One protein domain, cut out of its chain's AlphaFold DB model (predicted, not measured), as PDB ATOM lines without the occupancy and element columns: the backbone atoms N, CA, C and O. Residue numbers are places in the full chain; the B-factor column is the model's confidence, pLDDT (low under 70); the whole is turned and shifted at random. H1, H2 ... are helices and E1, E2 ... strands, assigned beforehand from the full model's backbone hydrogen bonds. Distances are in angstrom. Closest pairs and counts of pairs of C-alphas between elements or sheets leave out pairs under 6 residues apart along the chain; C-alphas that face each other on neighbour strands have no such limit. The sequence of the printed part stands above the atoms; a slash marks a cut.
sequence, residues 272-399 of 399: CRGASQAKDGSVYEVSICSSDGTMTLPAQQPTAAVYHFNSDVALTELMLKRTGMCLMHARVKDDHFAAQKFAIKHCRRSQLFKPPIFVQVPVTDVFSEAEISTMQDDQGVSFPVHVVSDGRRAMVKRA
ATOM      1  N   CYS A 272     169.328 218.858 184.690       90.25
ATOM      2  CA  CYS A 272     168.775 219.248 183.408       90.25
ATOM      3  C   CYS A 272     169.581 218.655 182.245       90.25
ATOM      4  O   CYS A 272     170.802 218.483 182.327       90.25
ATOM      5  N   ARG A 273     168.861 218.355 181.162       92.12
ATOM      6  CA  ARG A 273     169.388 218.038 179.836       92.12
ATOM      7  C   ARG A 273     168.560 218.780 178.790       92.12
ATOM      8  O   ARG A 273     167.333 218.786 178.876       92.12
ATOM      9  N   GLY A 274     169.223 219.324 177.773       90.94
ATOM     10  CA  GLY A 274     168.563 220.071 176.698       90.94
ATOM     11  C   GLY A 274     168.340 221.540 177.050       90.94
ATOM     12  O   GLY A 274     168.200 221.883 178.221       90.94
ATOM     13  N   ALA A 275     168.341 222.415 176.048       89.38
ATOM     14  CA  ALA A 275     168.356 223.865 176.236       89.38
ATOM     15  C   ALA A 275     167.064 224.540 175.758       89.38
ATOM     16  O   ALA A 275     166.407 224.071 174.830       89.38
ATOM     17  N   SER A 276     166.722 225.669 176.382       85.56
ATOM     18  CA  SER A 276     165.648 226.542 175.902       85.56
ATOM     19  C   SER A 276     166.103 227.353 174.689       85.56
ATOM     20  O   SER A 276     167.285 227.669 174.543       85.56
ATOM     21  N   GLN A 277     165.152 227.758 173.845       81.19
ATOM     22  CA  GLN A 277     165.440 228.609 172.686       81.19
ATOM     23  C   GLN A 277     165.548 230.103 173.041       81.19
ATOM     24  O   GLN A 277     166.203 230.850 172.319       81.19
ATOM     25  N   ALA A 278     164.935 230.545 174.147       74.94
ATOM     26  CA  ALA A 278     164.848 231.955 174.535       74.94
ATOM     27  C   ALA A 278     165.407 232.212 175.949       74.94
ATOM     28  O   ALA A 278     165.344 231.339 176.816       74.94
ATOM     29  N   LYS A 279     165.970 233.412 176.176       74.12
ATOM     30  CA  LYS A 279     166.601 233.813 177.455       74.12
ATOM     31  C   LYS A 279     165.599 234.151 178.562       74.12
ATOM     32  O   LYS A 279     165.930 234.020 179.734       74.12
ATOM     33  N   ASP A 280     164.413 234.619 178.194       77.69
ATOM     34  CA  ASP A 280     163.279 234.901 179.085       77.69
ATOM     35  C   ASP A 280     162.504 233.634 179.482       77.69
ATOM     36  O   ASP A 280     161.752 233.638 180.457       77.69
ATOM     37  N   GLY A 281     162.761 232.533 178.778       79.62
ATOM     38  CA  GLY A 281     162.193 231.224 179.047       79.62
ATOM     39  C   GLY A 281     160.960 230.937 178.213       79.62
ATOM     40  O   GLY A 281     160.235 231.824 177.775       79.62
ATOM     41  N   SER A 282     160.723 229.653 177.987       86.75
ATOM     42  CA  SER A 282     159.521 229.181 177.308       86.75
ATOM     43  C   SER A 282     158.477 228.791 178.349       86.75
ATOM     44  O   SER A 282     158.820 228.205 179.378       86.75
ATOM     45  N   VAL A 283     157.212 229.117 178.085       88.50
ATOM     46  CA  VAL A 283     156.085 228.628 178.886       88.50
ATOM     47  C   VAL A 283     155.662 227.280 178.332       88.50
ATOM     48  O   VAL A 283     155.363 227.161 177.141       88.50
ATOM     49  N   TYR A 284     155.642 226.277 179.202       87.38
ATOM     50  CA  TYR A 284     155.149 224.953 178.877       87.38
ATOM     51  C   TYR A 284     153.887 224.634 179.667       87.38
ATOM     52  O   TYR A 284     153.861 224.813 180.882       87.38
ATOM     53  N   GLU A 285     152.884 224.094 178.985       88.19
ATOM     54  CA  GLU A 285     151.693 223.514 179.601       88.19
ATOM     55  C   GLU A 285     152.031 222.105 180.087       88.19
ATOM     56  O   GLU A 285     152.023 221.133 179.323       88.19
ATOM     57  N   VAL A 286     152.397 221.995 181.364       84.62
ATOM     58  CA  VAL A 286     152.766 220.725 181.986       84.62
ATOM     59  C   VAL A 286     151.498 219.948 182.299       84.62
ATOM     60  O   VAL A 286     150.791 220.264 183.250       84.62
ATOM     61  N   SER A 287     151.230 218.921 181.496       78.69
ATOM     62  CA  SER A 287     150.129 217.985 181.702       78.69
ATOM     63  C   SER A 287     150.569 216.831 182.589       78.69
ATOM     64  O   SER A 287     151.662 216.277 182.421       78.69
ATOM     65  N   ILE A 288     149.701 216.451 183.516       72.94
ATOM     66  CA  ILE A 288     149.961 215.364 184.456       72.94
ATOM     67  C   ILE A 288     149.071 214.198 184.091       72.94
ATOM     68  O   ILE A 288     147.850 214.325 184.051       72.94
ATOM     69  N   CYS A 289     149.705 213.070 183.784       65.62
ATOM     70  CA  CYS A 289     148.967 211.906 183.342       65.62
ATOM     71  C   CYS A 289     148.464 211.091 184.530       65.62
ATOM     72  O   CYS A 289     149.276 210.673 185.359       65.62
ATOM     73  N   SER A 290     147.155 210.830 184.545       60.84
ATOM     74  CA  SER A 290     146.525 209.929 185.507       60.84
ATOM     75  C   SER A 290     147.077 208.507 185.393       60.84
ATOM     76  O   SER A 290     147.468 208.041 184.315       60.84
ATOM     77  N   SER A 291     147.098 207.823 186.535       59.84
ATOM     78  CA  SER A 291     147.489 206.421 186.661       59.84
ATOM     79  C   SER A 291     146.442 205.420 186.152       59.84
ATOM     80  O   SER A 291     146.775 204.249 185.952       59.84
ATOM     81  N   ASP A 292     145.200 205.857 185.925       63.16
ATOM     82  CA  ASP A 292     144.059 204.988 185.615       63.16
ATOM     83  C   ASP A 292     143.979 204.549 184.139       63.16
ATOM     84  O   ASP A 292     143.153 203.711 183.773       63.16
ATOM     85  N   GLY A 293     144.861 205.078 183.284       59.31
ATOM     86  CA  GLY A 293     144.937 204.716 181.870       59.31
ATOM     87  C   GLY A 293     143.766 205.222 181.017       59.31
ATOM     88  O   GLY A 293     143.638 204.804 179.867       59.31
ATOM     89  N   THR A 294     142.924 206.130 181.512       62.62
ATOM     90  CA  THR A 294     141.780 206.672 180.750       62.62
ATOM     91  C   THR A 294     142.157 207.812 179.803       62.62
ATOM     92  O   THR A 294     141.355 208.227 178.966       62.62
ATOM     93  N   MET A 295     143.397 208.299 179.867       64.25
ATOM     94  CA  MET A 295     143.831 209.424 179.046       64.25
ATOM     95  C   MET A 295     143.862 209.117 177.546       64.25
ATOM     96  O   MET A 295     144.442 208.126 177.096       64.25
ATOM     97  N   THR A 296     143.323 210.061 176.778       68.88
ATOM     98  CA  THR A 296     143.548 210.217 175.339       68.88
ATOM     99  C   THR A 296     144.867 210.947 175.085       68.88
ATOM    100  O   THR A 296     145.231 211.843 175.849       68.88
ATOM    101  N   LEU A 297     145.571 210.629 173.991       71.69
ATOM    102  CA  LEU A 297     146.743 211.410 173.587       71.69
ATOM    103  C   LEU A 297     146.330 212.857 173.272       71.69
ATOM    104  O   LEU A 297     145.530 213.055 172.352       71.69
ATOM    105  N   PRO A 298     146.897 213.873 173.943       69.12
ATOM    106  CA  PRO A 298     146.682 215.251 173.544       69.12
ATOM    107  C   PRO A 298     147.236 215.496 172.133       69.12
ATOM    108  O   PRO A 298     148.141 214.799 171.646       69.12
ATOM    109  N   ALA A 299     146.679 216.510 171.467       71.88
ATOM    110  CA  ALA A 299     147.218 217.005 170.209       71.88
ATOM    111  C   ALA A 299     148.683 217.431 170.401       71.88
ATOM    112  O   ALA A 299     149.061 217.946 171.452       71.88
ATOM    113  N   GLN A 300     149.516 217.211 169.383       72.50
ATOM    114  CA  GLN A 300     150.920 217.604 169.436       72.50
ATOM    115  C   GLN A 300     151.031 219.131 169.535       72.50
ATOM    116  O   GLN A 300     150.540 219.847 168.663       72.50
ATOM    117  N   GLN A 301     151.692 219.620 170.584       73.44
ATOM    118  CA  GLN A 301     151.937 221.043 170.798       73.44
ATOM    119  C   GLN A 301     153.392 221.246 171.243       73.44
ATOM    120  O   GLN A 301     153.821 220.602 172.201       73.44
ATOM    121  N   PRO A 302     154.167 222.141 170.598       71.94
ATOM    122  CA  PRO A 302     155.557 222.409 170.984       71.94
ATOM    123  C   PRO A 302     155.717 222.873 172.437       71.94
ATOM    124  O   PRO A 302     156.745 222.624 173.057       71.94
ATOM    125  N   THR A 303     154.691 223.527 172.980       77.38
ATOM    126  CA  THR A 303     154.623 224.013 174.362       77.38
ATOM    127  C   THR A 303     154.031 222.990 175.328       77.38
ATOM    128  O   THR A 303     153.973 223.260 176.521       77.38
ATOM    129  N   ALA A 304     153.604 221.809 174.876       79.56
ATOM    130  CA  ALA A 304     153.183 220.770 175.806       79.56
ATOM    131  C   ALA A 304     154.397 220.244 176.574       79.56
ATOM    132  O   ALA A 304     155.473 220.031 176.008       79.56
ATOM    133  N   ALA A 305     154.206 219.974 177.856       80.25
ATOM    134  CA  ALA A 305     155.142 219.243 178.687       80.25
ATOM    135  C   ALA A 305     154.421 218.108 179.403       80.25
ATOM    136  O   ALA A 305     153.213 218.162 179.623       80.25
ATOM    137  N   VAL A 306     155.164 217.064 179.757       82.31
ATOM    138  CA  VAL A 306     154.625 215.942 180.528       82.31
ATOM    139  C   VAL A 306     155.286 215.893 181.894       82.31
ATOM    140  O   VAL A 306     156.515 215.944 181.994       82.31
ATOM    141  N   TYR A 307     154.472 215.794 182.942       78.38
ATOM    142  CA  TYR A 307     154.951 215.476 184.275       78.38
ATOM    143  C   TYR A 307     155.003 213.964 184.464       78.38
ATOM    144  O   TYR A 307     154.019 213.246 184.272       78.38
ATOM    145  N   HIS A 308     156.164 213.461 184.854       71.69
ATOM    146  CA  HIS A 308     156.406 212.034 184.904       71.69
ATOM    147  C   HIS A 308     155.919 211.391 186.222       71.69
ATOM    148  O   HIS A 308     156.678 211.275 187.187       71.69
ATOM    149  N   PHE A 309     154.669 210.905 186.220       60.31
ATOM    150  CA  PHE A 309     154.121 209.951 187.207       60.31
ATOM    151  C   PHE A 309     153.573 208.650 186.591       60.31
ATOM    152  O   PHE A 309     153.143 207.758 187.317       60.31
ATOM    153  N   ASN A 310     153.619 208.498 185.266       61.66
ATOM    154  CA  ASN A 310     152.818 207.476 184.602       61.66
ATOM    155  C   ASN A 310     153.455 206.067 184.635       61.66
ATOM    156  O   ASN A 310     154.650 205.877 184.370       61.66
ATOM    157  N   SER A 311     152.639 205.071 184.976       68.19
ATOM    158  CA  SER A 311     152.942 203.640 184.869       68.19
ATOM    159  C   SER A 311     152.699 203.099 183.451       68.19
ATOM    160  O   SER A 311     153.302 202.089 183.084       68.19
ATOM    161  N   ASP A 312     151.880 203.784 182.645       77.56
ATOM    162  CA  ASP A 312     151.622 203.486 181.238       77.56
ATOM    163  C   ASP A 312     152.836 203.878 180.380       77.56
ATOM    164  O   ASP A 312     153.087 205.043 180.047       77.56
ATOM    165  N   VAL A 313     153.619 202.856 180.039       77.31
ATOM    166  CA  VAL A 313     154.830 202.970 179.222       77.31
ATOM    167  C   VAL A 313     154.508 203.474 177.813       77.31
ATOM    168  O   VAL A 313     155.229 204.331 177.303       77.31
ATOM    169  N   ALA A 314     153.418 202.994 177.205       82.75
ATOM    170  CA  ALA A 314     153.038 203.356 175.844       82.75
ATOM    171  C   ALA A 314     152.628 204.829 175.760       82.75
ATOM    172  O   ALA A 314     153.139 205.569 174.916       82.75
ATOM    173  N   LEU A 315     151.767 205.278 176.679       81.94
ATOM    174  CA  LEU A 315     151.370 206.682 176.770       81.94
ATOM    175  C   LEU A 315     152.580 207.583 177.022       81.94
ATOM    176  O   LEU A 315     152.737 208.605 176.355       81.94
ATOM    177  N   THR A 316     153.470 207.188 177.933       79.88
ATOM    178  CA  THR A 316     154.672 207.972 178.235       79.88
ATOM    179  C   THR A 316     155.571 208.131 177.009       79.88
ATOM    180  O   THR A 316     155.942 209.252 176.672       79.88
ATOM    181  N   GLU A 317     155.881 207.044 176.300       82.75
ATOM    182  CA  GLU A 317     156.696 207.084 175.076       82.75
ATOM    183  C   GLU A 317     156.101 207.998 173.999       82.75
ATOM    184  O   GLU A 317     156.824 208.759 173.350       82.75
ATOM    185  N   LEU A 318     154.780 207.951 173.818       85.75
ATOM    186  CA  LEU A 318     154.076 208.787 172.848       85.75
ATOM    187  C   LEU A 318     154.075 210.262 173.249       85.75
ATOM    188  O   LEU A 318     154.300 211.127 172.398       85.75
ATOM    189  N   MET A 319     153.883 210.554 174.536       83.56
ATOM    190  CA  MET A 319     153.936 211.914 175.065       83.56
ATOM    191  C   MET A 319     155.314 212.540 174.863       83.56
ATOM    192  O   MET A 319     155.401 213.617 174.287       83.56
ATOM    193  N   LEU A 320     156.398 211.847 175.218       85.69
ATOM    194  CA  LEU A 320     157.769 212.378 175.124       85.69
ATOM    195  C   LEU A 320     158.191 212.801 173.713       85.69
ATOM    196  O   LEU A 320     159.105 213.609 173.551       85.69
ATOM    197  N   LYS A 321     157.563 212.226 172.687       84.88
ATOM    198  CA  LYS A 321     157.795 212.591 171.285       84.88
ATOM    199  C   LYS A 321     156.975 213.784 170.831       84.88
ATOM    200  O   LYS A 321     157.351 214.457 169.875       84.88
ATOM    201  N   ARG A 322     155.828 213.993 171.474       85.00
ATOM    202  CA  ARG A 322     154.865 215.042 171.143       85.00
ATOM    203  C   ARG A 322     155.048 216.294 171.997       85.00
ATOM    204  O   ARG A 322     154.552 217.342 171.596       85.00
ATOM    205  N   THR A 323     155.739 216.194 173.132       86.00
ATOM    206  CA  THR A 323     155.993 217.309 174.047       86.00
ATOM    207  C   THR A 323     157.343 217.981 173.801       86.00
ATOM    208  O   THR A 323     158.319 217.362 173.370       86.00
ATOM    209  N   GLY A 324     157.403 219.276 174.105       88.69
ATOM    210  CA  GLY A 324     158.635 220.061 174.105       88.69
ATOM    211  C   GLY A 324     159.508 219.827 175.341       88.69
ATOM    212  O   GLY A 324     160.710 220.090 175.317       88.69
ATOM    213  N   MET A 325     158.923 219.287 176.414       91.12
ATOM    214  CA  MET A 325     159.620 219.058 177.675       91.12
ATOM    215  C   MET A 325     159.075 217.847 178.451       91.12
ATOM    216  O   MET A 325     157.901 217.480 178.346       91.12
ATOM    217  N   CYS A 326     159.940 217.245 179.265       91.31
ATOM    218  CA  CYS A 326     159.579 216.320 180.335       91.31
ATOM    219  C   CYS A 326     160.040 216.883 181.684       91.31
ATOM    220  O   CYS A 326     161.216 217.213 181.851       91.31
ATOM    221  N   LEU A 327     159.121 216.956 182.648       89.88
ATOM    222  CA  LEU A 327     159.398 217.325 184.033       89.88
ATOM    223  C   LEU A 327     159.305 216.073 184.910       89.88
ATOM    224  O   LEU A 327     158.335 215.320 184.827       89.88
ATOM    225  N   MET A 328     160.309 215.830 185.745       88.88
ATOM    226  CA  MET A 328     160.335 214.688 186.655       88.88
ATOM    227  C   MET A 328     160.498 215.146 188.101       88.88
ATOM    228  O   MET A 328     161.379 215.948 188.415       88.88
ATOM    229  N   HIS A 329     159.682 214.570 188.985       86.00
ATOM    230  CA  HIS A 329     159.838 214.754 190.420       86.00
ATOM    231  C   HIS A 329     161.206 214.260 190.901       86.00
ATOM    232  O   HIS A 329     161.597 213.130 190.603       86.00
ATOM    233  N   ALA A 330     161.868 215.051 191.737       83.62
ATOM    234  CA  ALA A 330     162.951 214.589 192.592       83.62
ATOM    235  C   ALA A 330     162.619 214.800 194.058       83.62
ATOM    236  O   ALA A 330     162.225 215.895 194.452       83.62
ATOM    237  N   ARG A 331     162.856 213.781 194.881       77.44
ATOM    238  CA  ARG A 331     162.720 213.941 196.336       77.44
ATOM    239  C   ARG A 331     163.899 214.690 196.947       77.44
ATOM    240  O   ARG A 331     163.733 215.409 197.922       77.44
ATOM    241  N   VAL A 332     165.089 214.483 196.389       75.62
ATOM    242  CA  VAL A 332     166.360 215.050 196.857       75.62
ATOM    243  C   VAL A 332     167.278 215.320 195.666       75.62
ATOM    244  O   VAL A 332     167.076 214.751 194.590       75.62
ATOM    245  N   LYS A 333     168.288 216.182 195.859       69.19
ATOM    246  CA  LYS A 333     169.247 216.583 194.811       69.19
ATOM    247  C   LYS A 333     169.908 215.392 194.123       69.19
ATOM    248  O   LYS A 333     170.074 215.394 192.907       69.19
ATOM    249  N   ASP A 334     170.146 214.349 194.904       67.56
ATOM    250  CA  ASP A 334     170.768 213.109 194.475       67.56
ATOM    251  C   ASP A 334     169.769 211.949 194.569       67.56
ATOM    252  O   ASP A 334     170.013 210.955 195.252       67.56
ATOM    253  N   ASP A 335     168.594 212.078 193.935       72.50
ATOM    254  CA  ASP A 335     167.594 211.000 193.884       72.50
ATOM    255  C   ASP A 335     168.117 209.829 193.034       72.50
ATOM    256  O   ASP A 335     167.784 209.634 191.860       72.50
ATOM    257  N   HIS A 336     168.994 209.041 193.653       65.88
ATOM    258  CA  HIS A 336     169.692 207.914 193.054       65.88
ATOM    259  C   HIS A 336     168.732 206.863 192.507       65.88
ATOM    260  O   HIS A 336     169.075 206.134 191.576       65.88
ATOM    261  N   PHE A 337     167.528 206.782 193.069       65.88
ATOM    262  CA  PHE A 337     166.531 205.812 192.659       65.88
ATOM    263  C   PHE A 337     165.979 206.127 191.267       65.88
ATOM    264  O   PHE A 337     165.806 205.215 190.455       65.88
ATOM    265  N   ALA A 338     165.760 207.404 190.946       70.06
ATOM    266  CA  ALA A 338     165.370 207.814 189.599       70.06
ATOM    267  C   ALA A 338     166.474 207.495 188.574       70.06
ATOM    268  O   ALA A 338     166.212 206.897 187.530       70.06
ATOM    269  N   ALA A 339     167.726 207.793 188.917       67.75
ATOM    270  CA  ALA A 339     168.875 207.522 188.059       67.75
ATOM    271  C   ALA A 339     169.147 206.022 187.824       67.75
ATOM    272  O   ALA A 339     169.446 205.621 186.699       67.75
ATOM    273  N   GLN A 340     168.986 205.170 188.842       72.12
ATOM    274  CA  GLN A 340     169.091 203.713 188.682       72.12
ATOM    275  C   GLN A 340     168.036 203.165 187.718       72.12
ATOM    276  O   GLN A 340     168.340 202.309 186.889       72.12
ATOM    277  N   LYS A 341     166.806 203.694 187.762       78.19
ATOM    278  CA  LYS A 341     165.748 203.290 186.825       78.19
ATOM    279  C   LYS A 341     166.106 203.603 185.372       78.19
ATOM    280  O   LYS A 341     165.784 202.796 184.499       78.19
ATOM    281  N   PHE A 342     166.784 204.726 185.112       80.56
ATOM    282  CA  PHE A 342     167.305 205.049 183.778       80.56
ATOM    283  C   PHE A 342     168.387 204.070 183.321       80.56
ATOM    284  O   PHE A 342     168.465 203.748 182.139       80.56
ATOM    285  N   ALA A 343     169.197 203.545 184.240       77.75
ATOM    286  CA  ALA A 343     170.253 202.613 183.873       77.75
ATOM    287  C   ALA A 343     169.734 201.239 183.420       77.75
ATOM    288  O   ALA A 343     170.353 200.608 182.567       77.75
ATOM    289  N   ILE A 344     168.588 200.797 183.941       77.56
ATOM    290  CA  ILE A 344     168.110 199.421 183.743       77.56
ATOM    291  C   ILE A 344     167.158 199.290 182.542       77.56
ATOM    292  O   ILE A 344     167.225 198.296 181.826       77.56
ATOM    293  N   LYS A 345     166.274 200.269 182.289       79.75
ATOM    294  CA  LYS A 345     165.160 200.116 181.325       79.75
ATOM    295  C   LYS A 345     165.252 201.054 180.117       79.75
ATOM    296  O   LYS A 345     165.494 202.252 180.289       79.75
ATOM    297  N   HIS A 346     164.961 200.550 178.911       77.56
ATOM    298  CA  HIS A 346     165.032 201.333 177.666       77.56
ATOM    299  C   HIS A 346     164.050 202.502 177.662       77.56
ATOM    300  O   HIS A 346     164.460 203.634 177.415       77.56
ATOM    301  N   CYS A 347     162.781 202.264 178.012       75.56
ATOM    302  CA  CYS A 347     161.773 203.331 178.073       75.56
ATOM    303  C   CYS A 347     162.155 204.458 179.033       75.56
ATOM    304  O   CYS A 347     161.897 205.635 178.795       75.56
ATOM    305  N   ARG A 348     162.842 204.116 180.126       81.69
ATOM    306  CA  ARG A 348     163.329 205.120 181.074       81.69
ATOM    307  C   ARG A 348     164.427 205.969 180.426       81.69
ATOM    308  O   ARG A 348     164.387 207.188 180.539       81.69
ATOM    309  N   ARG A 349     165.359 205.380 179.670       88.38
ATOM    310  CA  ARG A 349     166.330 206.169 178.882       88.38
ATOM    311  C   ARG A 349     165.652 207.040 177.826       88.38
ATOM    312  O   ARG A 349     166.089 208.158 177.592       88.38
ATOM    313  N   SER A 350     164.566 206.583 177.222       85.56
ATOM    314  CA  SER A 350     163.805 207.385 176.264       85.56
ATOM    315  C   SER A 350     163.140 208.609 176.907       85.56
ATOM    316  O   SER A 350     163.190 209.686 176.314       85.56
ATOM    317  N   GLN A 351     162.654 208.513 178.153       86.12
ATOM    318  CA  GLN A 351     162.278 209.685 178.976       86.12
ATOM    319  C   GLN A 351     163.448 210.662 179.118       86.12
ATOM    320  O   GLN A 351     163.295 211.867 178.921       86.12
ATOM    321  N   LEU A 352     164.620 210.081 179.380       89.38
ATOM    322  CA  LEU A 352     165.953 210.665 179.304       89.38
ATOM    323  C   LEU A 352     166.157 211.601 178.114       89.38
ATOM    324  O   LEU A 352     166.493 212.769 178.293       89.38
ATOM    325  N   PHE A 353     166.023 211.048 176.905       92.69
ATOM    326  CA  PHE A 353     166.678 211.571 175.700       92.69
ATOM    327  C   PHE A 353     165.750 211.946 174.543       92.69
ATOM    328  O   PHE A 353     166.184 212.693 173.675       92.69
ATOM    329  N   LYS A 354     164.488 211.500 174.514       91.69
ATOM    330  CA  LYS A 354     163.523 211.873 173.461       91.69
ATOM    331  C   LYS A 354     162.953 213.295 173.566       91.69
ATOM    332  O   LYS A 354     162.878 213.941 172.515       91.69
ATOM    333  N   PRO A 355     162.572 213.830 174.744       92.06
ATOM    334  CA  PRO A 355     162.045 215.194 174.805       92.06
ATOM    335  C   PRO A 355     163.166 216.203 174.497       92.06
ATOM    336  O   PRO A 355     164.329 215.901 174.777       92.06
ATOM    337  N   PRO A 356     162.887 217.381 173.913       92.56
ATOM    338  CA  PRO A 356     163.905 218.417 173.714       92.56
ATOM    339  C   PRO A 356     164.577 218.830 175.024       92.56
ATOM    340  O   PRO A 356     165.802 218.872 175.094       92.56
ATOM    341  N   ILE A 357     163.773 219.046 176.068       92.94
ATOM    342  CA  ILE A 357     164.237 219.412 177.406       92.94
ATOM    343  C   ILE A 357     163.767 218.359 178.411       92.94
ATOM    344  O   ILE A 357     162.606 217.948 178.416       92.94
ATOM    345  N   PHE A 358     164.669 217.935 179.286       93.50
ATOM    346  CA  PHE A 358     164.356 217.136 180.461       93.50
ATOM    347  C   PHE A 358     164.816 217.893 181.701       93.50
ATOM    348  O   PHE A 358     165.976 218.306 181.781       93.50
ATOM    349  N   VAL A 359     163.924 218.050 182.677       91.94
ATOM    350  CA  VAL A 359     164.256 218.694 183.946       91.94
ATOM    351  C   VAL A 359     163.790 217.843 185.116       91.94
ATOM    352  O   VAL A 359     162.678 217.318 185.130       91.94
ATOM    353  N   GLN A 360     164.653 217.734 186.117       90.81
ATOM    354  CA  GLN A 360     164.374 217.078 187.380       90.81
ATOM    355  C   GLN A 360     164.394 218.118 188.508       90.81
ATOM    356  O   GLN A 360     165.426 218.750 188.753       90.81
ATOM    357  N   VAL A 361     163.259 218.283 189.191       89.50
ATOM    358  CA  VAL A 361     163.044 219.283 190.254       89.50
ATOM    359  C   VAL A 361     162.164 218.717 191.377       89.50
ATOM    360  O   VAL A 361     161.338 217.830 191.119       89.50
ATOM    361  N   PRO A 362     162.276 219.207 192.622       87.81
ATOM    362  CA  PRO A 362     161.251 218.966 193.629       87.81
ATOM    363  C   PRO A 362     159.916 219.526 193.168       87.81
ATOM    364  O   PRO A 362     159.820 220.664 192.718       87.81
ATOM    365  N   VAL A 363     158.866 218.720 193.293       85.06
ATOM    366  CA  VAL A 363     157.524 219.135 192.859       85.06
ATOM    367  C   VAL A 363     157.036 220.328 193.677       85.06
ATOM    368  O   VAL A 363     156.429 221.237 193.132       85.06
ATOM    369  N   THR A 364     157.395 220.353 194.959       87.06
ATOM    370  CA  THR A 364     157.086 221.407 195.929       87.06
ATOM    371  C   THR A 364     157.777 222.733 195.632       87.06
ATOM    372  O   THR A 364     157.353 223.760 196.150       87.06
ATOM    373  N   ASP A 365     158.833 222.726 194.814       88.19
ATOM    374  CA  ASP A 365     159.523 223.954 194.409       88.19
ATOM    375  C   ASP A 365     158.805 224.634 193.234       88.19
ATOM    376  O   ASP A 365     158.997 225.824 192.992       88.19
ATOM    377  N   VAL A 366     157.968 223.885 192.505       87.38
ATOM    378  CA  VAL A 366     157.236 224.371 191.326       87.38
ATOM    379  C   VAL A 366     155.744 224.526 191.603       87.38
ATOM    380  O   VAL A 366     155.129 225.442 191.070       87.38
ATOM    381  N   PHE A 367     155.155 223.665 192.430       87.81
ATOM    382  CA  PHE A 367     153.713 223.585 192.648       87.81
ATOM    383  C   PHE A 367     153.361 223.641 194.134       87.81
ATOM    384  O   PHE A 367     154.096 223.139 194.987       87.81
ATOM    385  N   SER A 368     152.207 224.227 194.440       89.31
ATOM    386  CA  SER A 368     151.630 224.242 195.786       89.31
ATOM    387  C   SER A 368     151.116 222.861 196.210       89.31
ATOM    388  O   SER A 368     150.795 222.021 195.372       89.31
ATOM    389  N   GLU A 369     150.969 222.621 197.517       86.94
ATOM    390  CA  GLU A 369     150.408 221.361 198.036       86.94
ATOM    391  C   GLU A 369     148.990 221.079 197.516       86.94
ATOM    392  O   GLU A 369     148.663 219.933 197.218       86.94
ATOM    393  N   ALA A 370     148.164 222.118 197.355       86.56
ATOM    394  CA  ALA A 370     146.818 221.989 196.796       86.56
ATOM    395  C   ALA A 370     146.851 221.576 195.317       86.56
ATOM    396  O   ALA A 370     146.095 220.694 194.906       86.56
ATOM    397  N   GLU A 371     147.755 222.169 194.526       86.50
ATOM    398  CA  GLU A 371     147.983 221.735 193.147       86.50
ATOM    399  C   GLU A 371     148.445 220.282 193.144       86.50
ATOM    400  O   GLU A 371     147.782 219.485 192.497       86.50
ATOM    401  N   ILE A 372     149.473 219.920 193.931       82.62
ATOM    402  CA  ILE A 372     150.006 218.550 194.066       82.62
ATOM    403  C   ILE A 372     148.911 217.540 194.425       82.62
ATOM    404  O   ILE A 372     148.854 216.480 193.807       82.62
ATOM    405  N   SER A 373     148.031 217.859 195.377       81.88
ATOM    406  CA  SER A 373     146.882 217.009 195.721       81.88
ATOM    407  C   SER A 373     145.963 216.824 194.515       81.88
ATOM    408  O   SER A 373     145.623 215.701 194.167       81.88
ATOM    409  N   THR A 374     145.657 217.908 193.798       80.38
ATOM    410  CA  THR A 374     144.850 217.848 192.569       80.38
ATOM    411  C   THR A 374     145.529 216.996 191.485       80.38
ATOM    412  O   THR A 374     144.854 216.298 190.734       80.38
ATOM    413  N   MET A 375     146.868 217.010 191.411       75.75
ATOM    414  CA  MET A 375     147.635 216.147 190.501       75.75
ATOM    415  C   MET A 375     147.456 214.660 190.822       75.75
ATOM    416  O   MET A 375     147.524 213.838 189.915       75.75
ATOM    417  N   GLN A 376     147.295 214.322 192.103       71.75
ATOM    418  CA  GLN A 376     147.133 212.947 192.586       71.75
ATOM    419  C   GLN A 376     145.700 212.438 192.427       71.75
ATOM    420  O   GLN A 376     145.502 211.235 192.292       71.75
ATOM    421  N   ASP A 377     144.724 213.346 192.390       71.00
ATOM    422  CA  ASP A 377     143.304 213.034 192.201       71.00
ATOM    423  C   ASP A 377     142.934 212.761 190.724       71.00
ATOM    424  O   ASP A 377     141.756 212.700 190.371       71.00
ATOM    425  N   ASP A 378     143.939 212.578 189.856       64.69
ATOM    426  CA  ASP A 378     143.827 212.024 188.500       64.69
ATOM    427  C   ASP A 378     142.909 212.800 187.525       64.69
ATOM    428  O   ASP A 378     142.537 212.300 186.467       64.69
ATOM    429  N   GLN A 379     142.610 214.076 187.796       63.28
ATOM    430  CA  GLN A 379     141.691 214.878 186.968       63.28
ATOM    431  C   GLN A 379     142.280 215.452 185.667       63.28
ATOM    432  O   GLN A 379     141.644 216.291 185.034       63.28
ATOM    433  N   GLY A 380     143.471 215.022 185.234       66.88
ATOM    434  CA  GLY A 380     144.088 215.525 184.003       66.88
ATOM    435  C   GLY A 380     144.260 217.047 184.031       66.88
ATOM    436  O   GLY A 380     143.622 217.777 183.277       66.88
ATOM    437  N   VAL A 381     145.114 217.531 184.931       72.94
ATOM    438  CA  VAL A 381     145.387 218.962 185.107       72.94
ATOM    439  C   VAL A 381     146.604 219.415 184.304       72.94
ATOM    440  O   VAL A 381     147.578 218.670 184.142       72.94
ATOM    441  N   SER A 382     146.550 220.660 183.827       81.62
ATOM    442  CA  SER A 382     147.652 221.334 183.142       81.62
ATOM    443  C   SER A 382     148.023 222.618 183.875       81.62
ATOM    444  O   SER A 382     147.148 223.372 184.302       81.62
ATOM    445  N   PHE A 383     149.324 222.865 184.009       85.56
ATOM    446  CA  PHE A 383     149.853 224.065 184.648       85.56
ATOM    447  C   PHE A 383     150.909 224.721 183.758       85.56
ATOM    448  O   PHE A 383     151.846 224.029 183.341       85.56
ATOM    449  N   PRO A 384     150.837 226.043 183.525       90.12
ATOM    450  CA  PRO A 384     151.894 226.735 182.814       90.12
ATOM    451  C   PRO A 384     153.131 226.896 183.703       90.12
ATOM    452  O   PRO A 384     153.066 227.330 184.862       90.12
ATOM    453  N   VAL A 385     154.283 226.538 183.146       89.75
ATOM    454  CA  VAL A 385     155.584 226.599 183.814       89.75
ATOM    455  C   VAL A 385     156.580 227.312 182.905       89.75
ATOM    456  O   VAL A 385     156.792 226.895 181.766       89.75
ATOM    457  N   HIS A 386     157.214 228.368 183.413       91.62
ATOM    458  CA  HIS A 386     158.358 229.002 182.765       91.62
ATOM    459  C   HIS A 386     159.606 228.160 182.973       91.62
ATOM    460  O   HIS A 386     159.957 227.823 184.108       91.62
ATOM    461  N   VAL A 387     160.306 227.876 181.875       91.19
ATOM    462  CA  VAL A 387     161.583 227.166 181.902       91.19
ATOM    463  C   VAL A 387     162.633 227.903 181.088       91.19
ATOM    464  O   VAL A 387     162.444 228.183 179.904       91.19
ATOM    465  N   VAL A 388     163.772 228.155 181.731       92.12
ATOM    466  CA  VAL A 388     165.009 228.612 181.089       92.12
ATOM    467  C   VAL A 388     166.072 227.550 181.336       92.12
ATOM    468  O   VAL A 388     166.301 227.191 182.489       92.12
ATOM    469  N   SER A 389     166.727 227.051 180.288       92.06
ATOM    470  CA  SER A 389     167.767 226.023 180.400       92.06
ATOM    471  C   SER A 389     168.971 226.322 179.509       92.06
ATOM    472  O   SER A 389     168.808 226.598 178.320       92.06
ATOM    473  N   ASP A 390     170.176 226.178 180.069       92.00
ATOM    474  CA  ASP A 390     171.453 226.203 179.334       92.00
ATOM    475  C   ASP A 390     171.931 224.792 178.912       92.00
ATOM    476  O   ASP A 390     173.045 224.613 178.416       92.00
ATOM    477  N   GLY A 391     171.107 223.763 179.135       91.25
ATOM    478  CA  GLY A 391     171.439 222.354 178.904       91.25
ATOM    479  C   GLY A 391     172.151 221.664 180.069       91.25
ATOM    480  O   GLY A 391     172.079 220.439 180.175       91.25
ATOM    481  N   ARG A 392     172.823 222.408 180.959       90.44
ATOM    482  CA  ARG A 392     173.442 221.881 182.193       90.44
ATOM    483  C   ARG A 392     172.532 222.074 183.392       90.44
ATOM    484  O   ARG A 392     172.470 221.219 184.272       90.44
ATOM    485  N   ARG A 393     171.858 223.216 183.416       90.81
ATOM    486  CA  ARG A 393     171.055 223.743 184.507       90.81
ATOM    487  C   ARG A 393     169.773 224.319 183.927       90.81
ATOM    488  O   ARG A 393     169.779 224.876 182.828       90.81
ATOM    489  N   ALA A 394     168.701 224.235 184.700       91.44
ATOM    490  CA  ALA A 394     167.455 224.910 184.391       91.44
ATOM    491  C   ALA A 394     166.930 225.685 185.597       91.44
ATOM    492  O   ALA A 394     167.101 225.272 186.743       91.44
ATOM    493  N   MET A 395     166.256 226.793 185.310       91.31
ATOM    494  CA  MET A 395     165.342 227.458 186.231       91.31
ATOM    495  C   MET A 395     163.924 227.082 185.826       91.31
ATOM    496  O   MET A 395     163.574 227.188 184.648       91.31
ATOM    497  N   VAL A 396     163.128 226.635 186.792       90.69
ATOM    498  CA  VAL A 396     161.747 226.198 186.575       90.69
ATOM    499  C   VAL A 396     160.858 226.921 187.568       90.69
ATOM    500  O   VAL A 396     161.096 226.843 188.770       90.69
ATOM    501  N   LYS A 397     159.832 227.614 187.073       90.25
ATOM    502  CA  LYS A 397     158.907 228.366 187.920       90.25
ATOM    503  C   LYS A 397     157.481 228.294 187.397       90.25
ATOM    504  O   LYS A 397     157.258 228.355 186.191       90.25
ATOM    505  N   ARG A 398     156.509 228.223 188.304       89.50
ATOM    506  CA  ARG A 398     155.091 228.407 187.983       89.50
ATOM    507  C   ARG A 398     154.854 229.775 187.322       89.50
ATOM    508  O   ARG A 398     155.323 230.785 187.849       89.50
ATOM    509  N   ALA A 399     154.171 229.776 186.175       83.56
ATOM    510  CA  ALA A 399     153.764 230.983 185.448       83.56
ATOM    511  C   ALA A 399     152.594 231.719 186.090       83.56
ATOM    512  O   ALA A 399     151.666 231.017 186.570       83.56
TER     513      ALA A 399
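AT A GLANCE: This is residues 272 to 399 of the 399 residues of an uncharacterized protein of Candidatus Peregrinibacteria bacterium Gr01-1014_25 (UniProt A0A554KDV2). One sheet of six strands curls like part of a barrel and folds back on itself, with E4 and E3 facing E1, E5 and E6 and with E2 as the hinge. H1 packs over E2 and the neighbouring part of E3, H3 lies side by side with H1 and only grazes the sheet with its residues 351 to 353, H2 turns away from H3 farther out, and H4 sits on the opposite face of the sheet from H1, near the end of E3, with H5 near it. The printed part has 128 residues, with five named helices and six named strands in the order E1 E2 H1 E3 H2 H3 E4 H4 H5 E5 E6; the class is mixed, helices and strands. Across the sheet the order is E4 E3 E2 E1 E5 E6, parallel from E4 to E1 and antiparallel from E1 to E6, a mixed sheet. The whole is compact and rounded, with a radius of gyration of the C-alphas of 13.5 A and spans of 37 by 32 by 29 A.

IN THESE COORDINATES: The sheet is made of E4, residues 357 to 361, E3, residues 325 to 329, E2, residues 304 to 307, E1, residues 282 to 288, E5, residues 382 to 389, and E6, residues 394 to 398. E5 measures 20.8 A from first to last C-alpha, E1 18.3 A, E3 13.5 A and E6 13.3 A. E1 begins at C-alpha 282, (159.521, 229.181, 177.308), and E6 ends at C-alpha 398, (155.091, 228.407, 187.983). H1, residues 313 to 322, measures 14.5 A and begins at C-alpha 313, (154.830, 202.970, 179.222). H2, residues 336 to 344, measures 12.7 A; H3 is residues 346 to 353, H4 residues 363 to 366 and H5 residues 369 to 376.

HOW THE PARTS SIT: The sheet is strongly twisted, and its edge strands are E4 and E6, whose closest C-alphas, Val 359 and Ala 394, are 7.0 A apart. E4 and E3 are parallel, with N 328 and O 359 at 2.9 A; E3 and E2 are parallel, with N 327 and O 306 at 2.9 A. E2 and E1 are parallel at 49 degrees, with N 305 and O 285 at 2.9 A. E1 and E5 are antiparallel, with N 284 and O 385 at 2.9 A, and the hairpin E5 and E6 has N 386 and O 397 at 2.8 A. Two strand-helix-strand units, parallel neighbour strands with helices between them, have right-handed crossovers: E2, H1, E3 and E3, H2 H3, E4. H1 is on the sheet at a height of 10.2 A, over E2 and only just over E3, with 3 of its C-alphas, and runs along the strands, at 21 degrees to E2 on the local plane. H1 and H3 touch, closest at the C-alphas of Leu 320 and Gln 351, 6.5 A, with a shallow tilt of 22 degrees, the same way. H3 only grazes the sheet with residues 351 to 353. H2 is not on the sheet and touches H3 only at the corner, closest at the C-alphas of Phe 342 and Arg 348, 4.8 A. H4 is on the opposite face from H1 at a height of 7.2 A, only just over none of the strands, with 2 C-alphas on E6. H4 and H5 are close but not clearly touching, the C-alphas of Val 363 and Ile 372 being 7.6 A apart; H5 only grazes the sheet with residues 371 to 376. Every O i to N i+4 pair is within hydrogen-bond range in H2, H3 and H5, and 5 of 6 are in H1; H4 is too short for such a pair.

THE WHOLE: The two C-alphas farthest apart are those of Lys 279 and Asp 292, 37.5 A. The printed part has no cut. The link E1 to E2, residues 289 to 303, is long. Residues 272 to 273 pair with residues 358 to 359 of E4, antiparallel. The mean pLDDT of the printed part is 80.9; 20 residues are under 70, among them residues 289 to 296, 309 to 311 and 378 to 380.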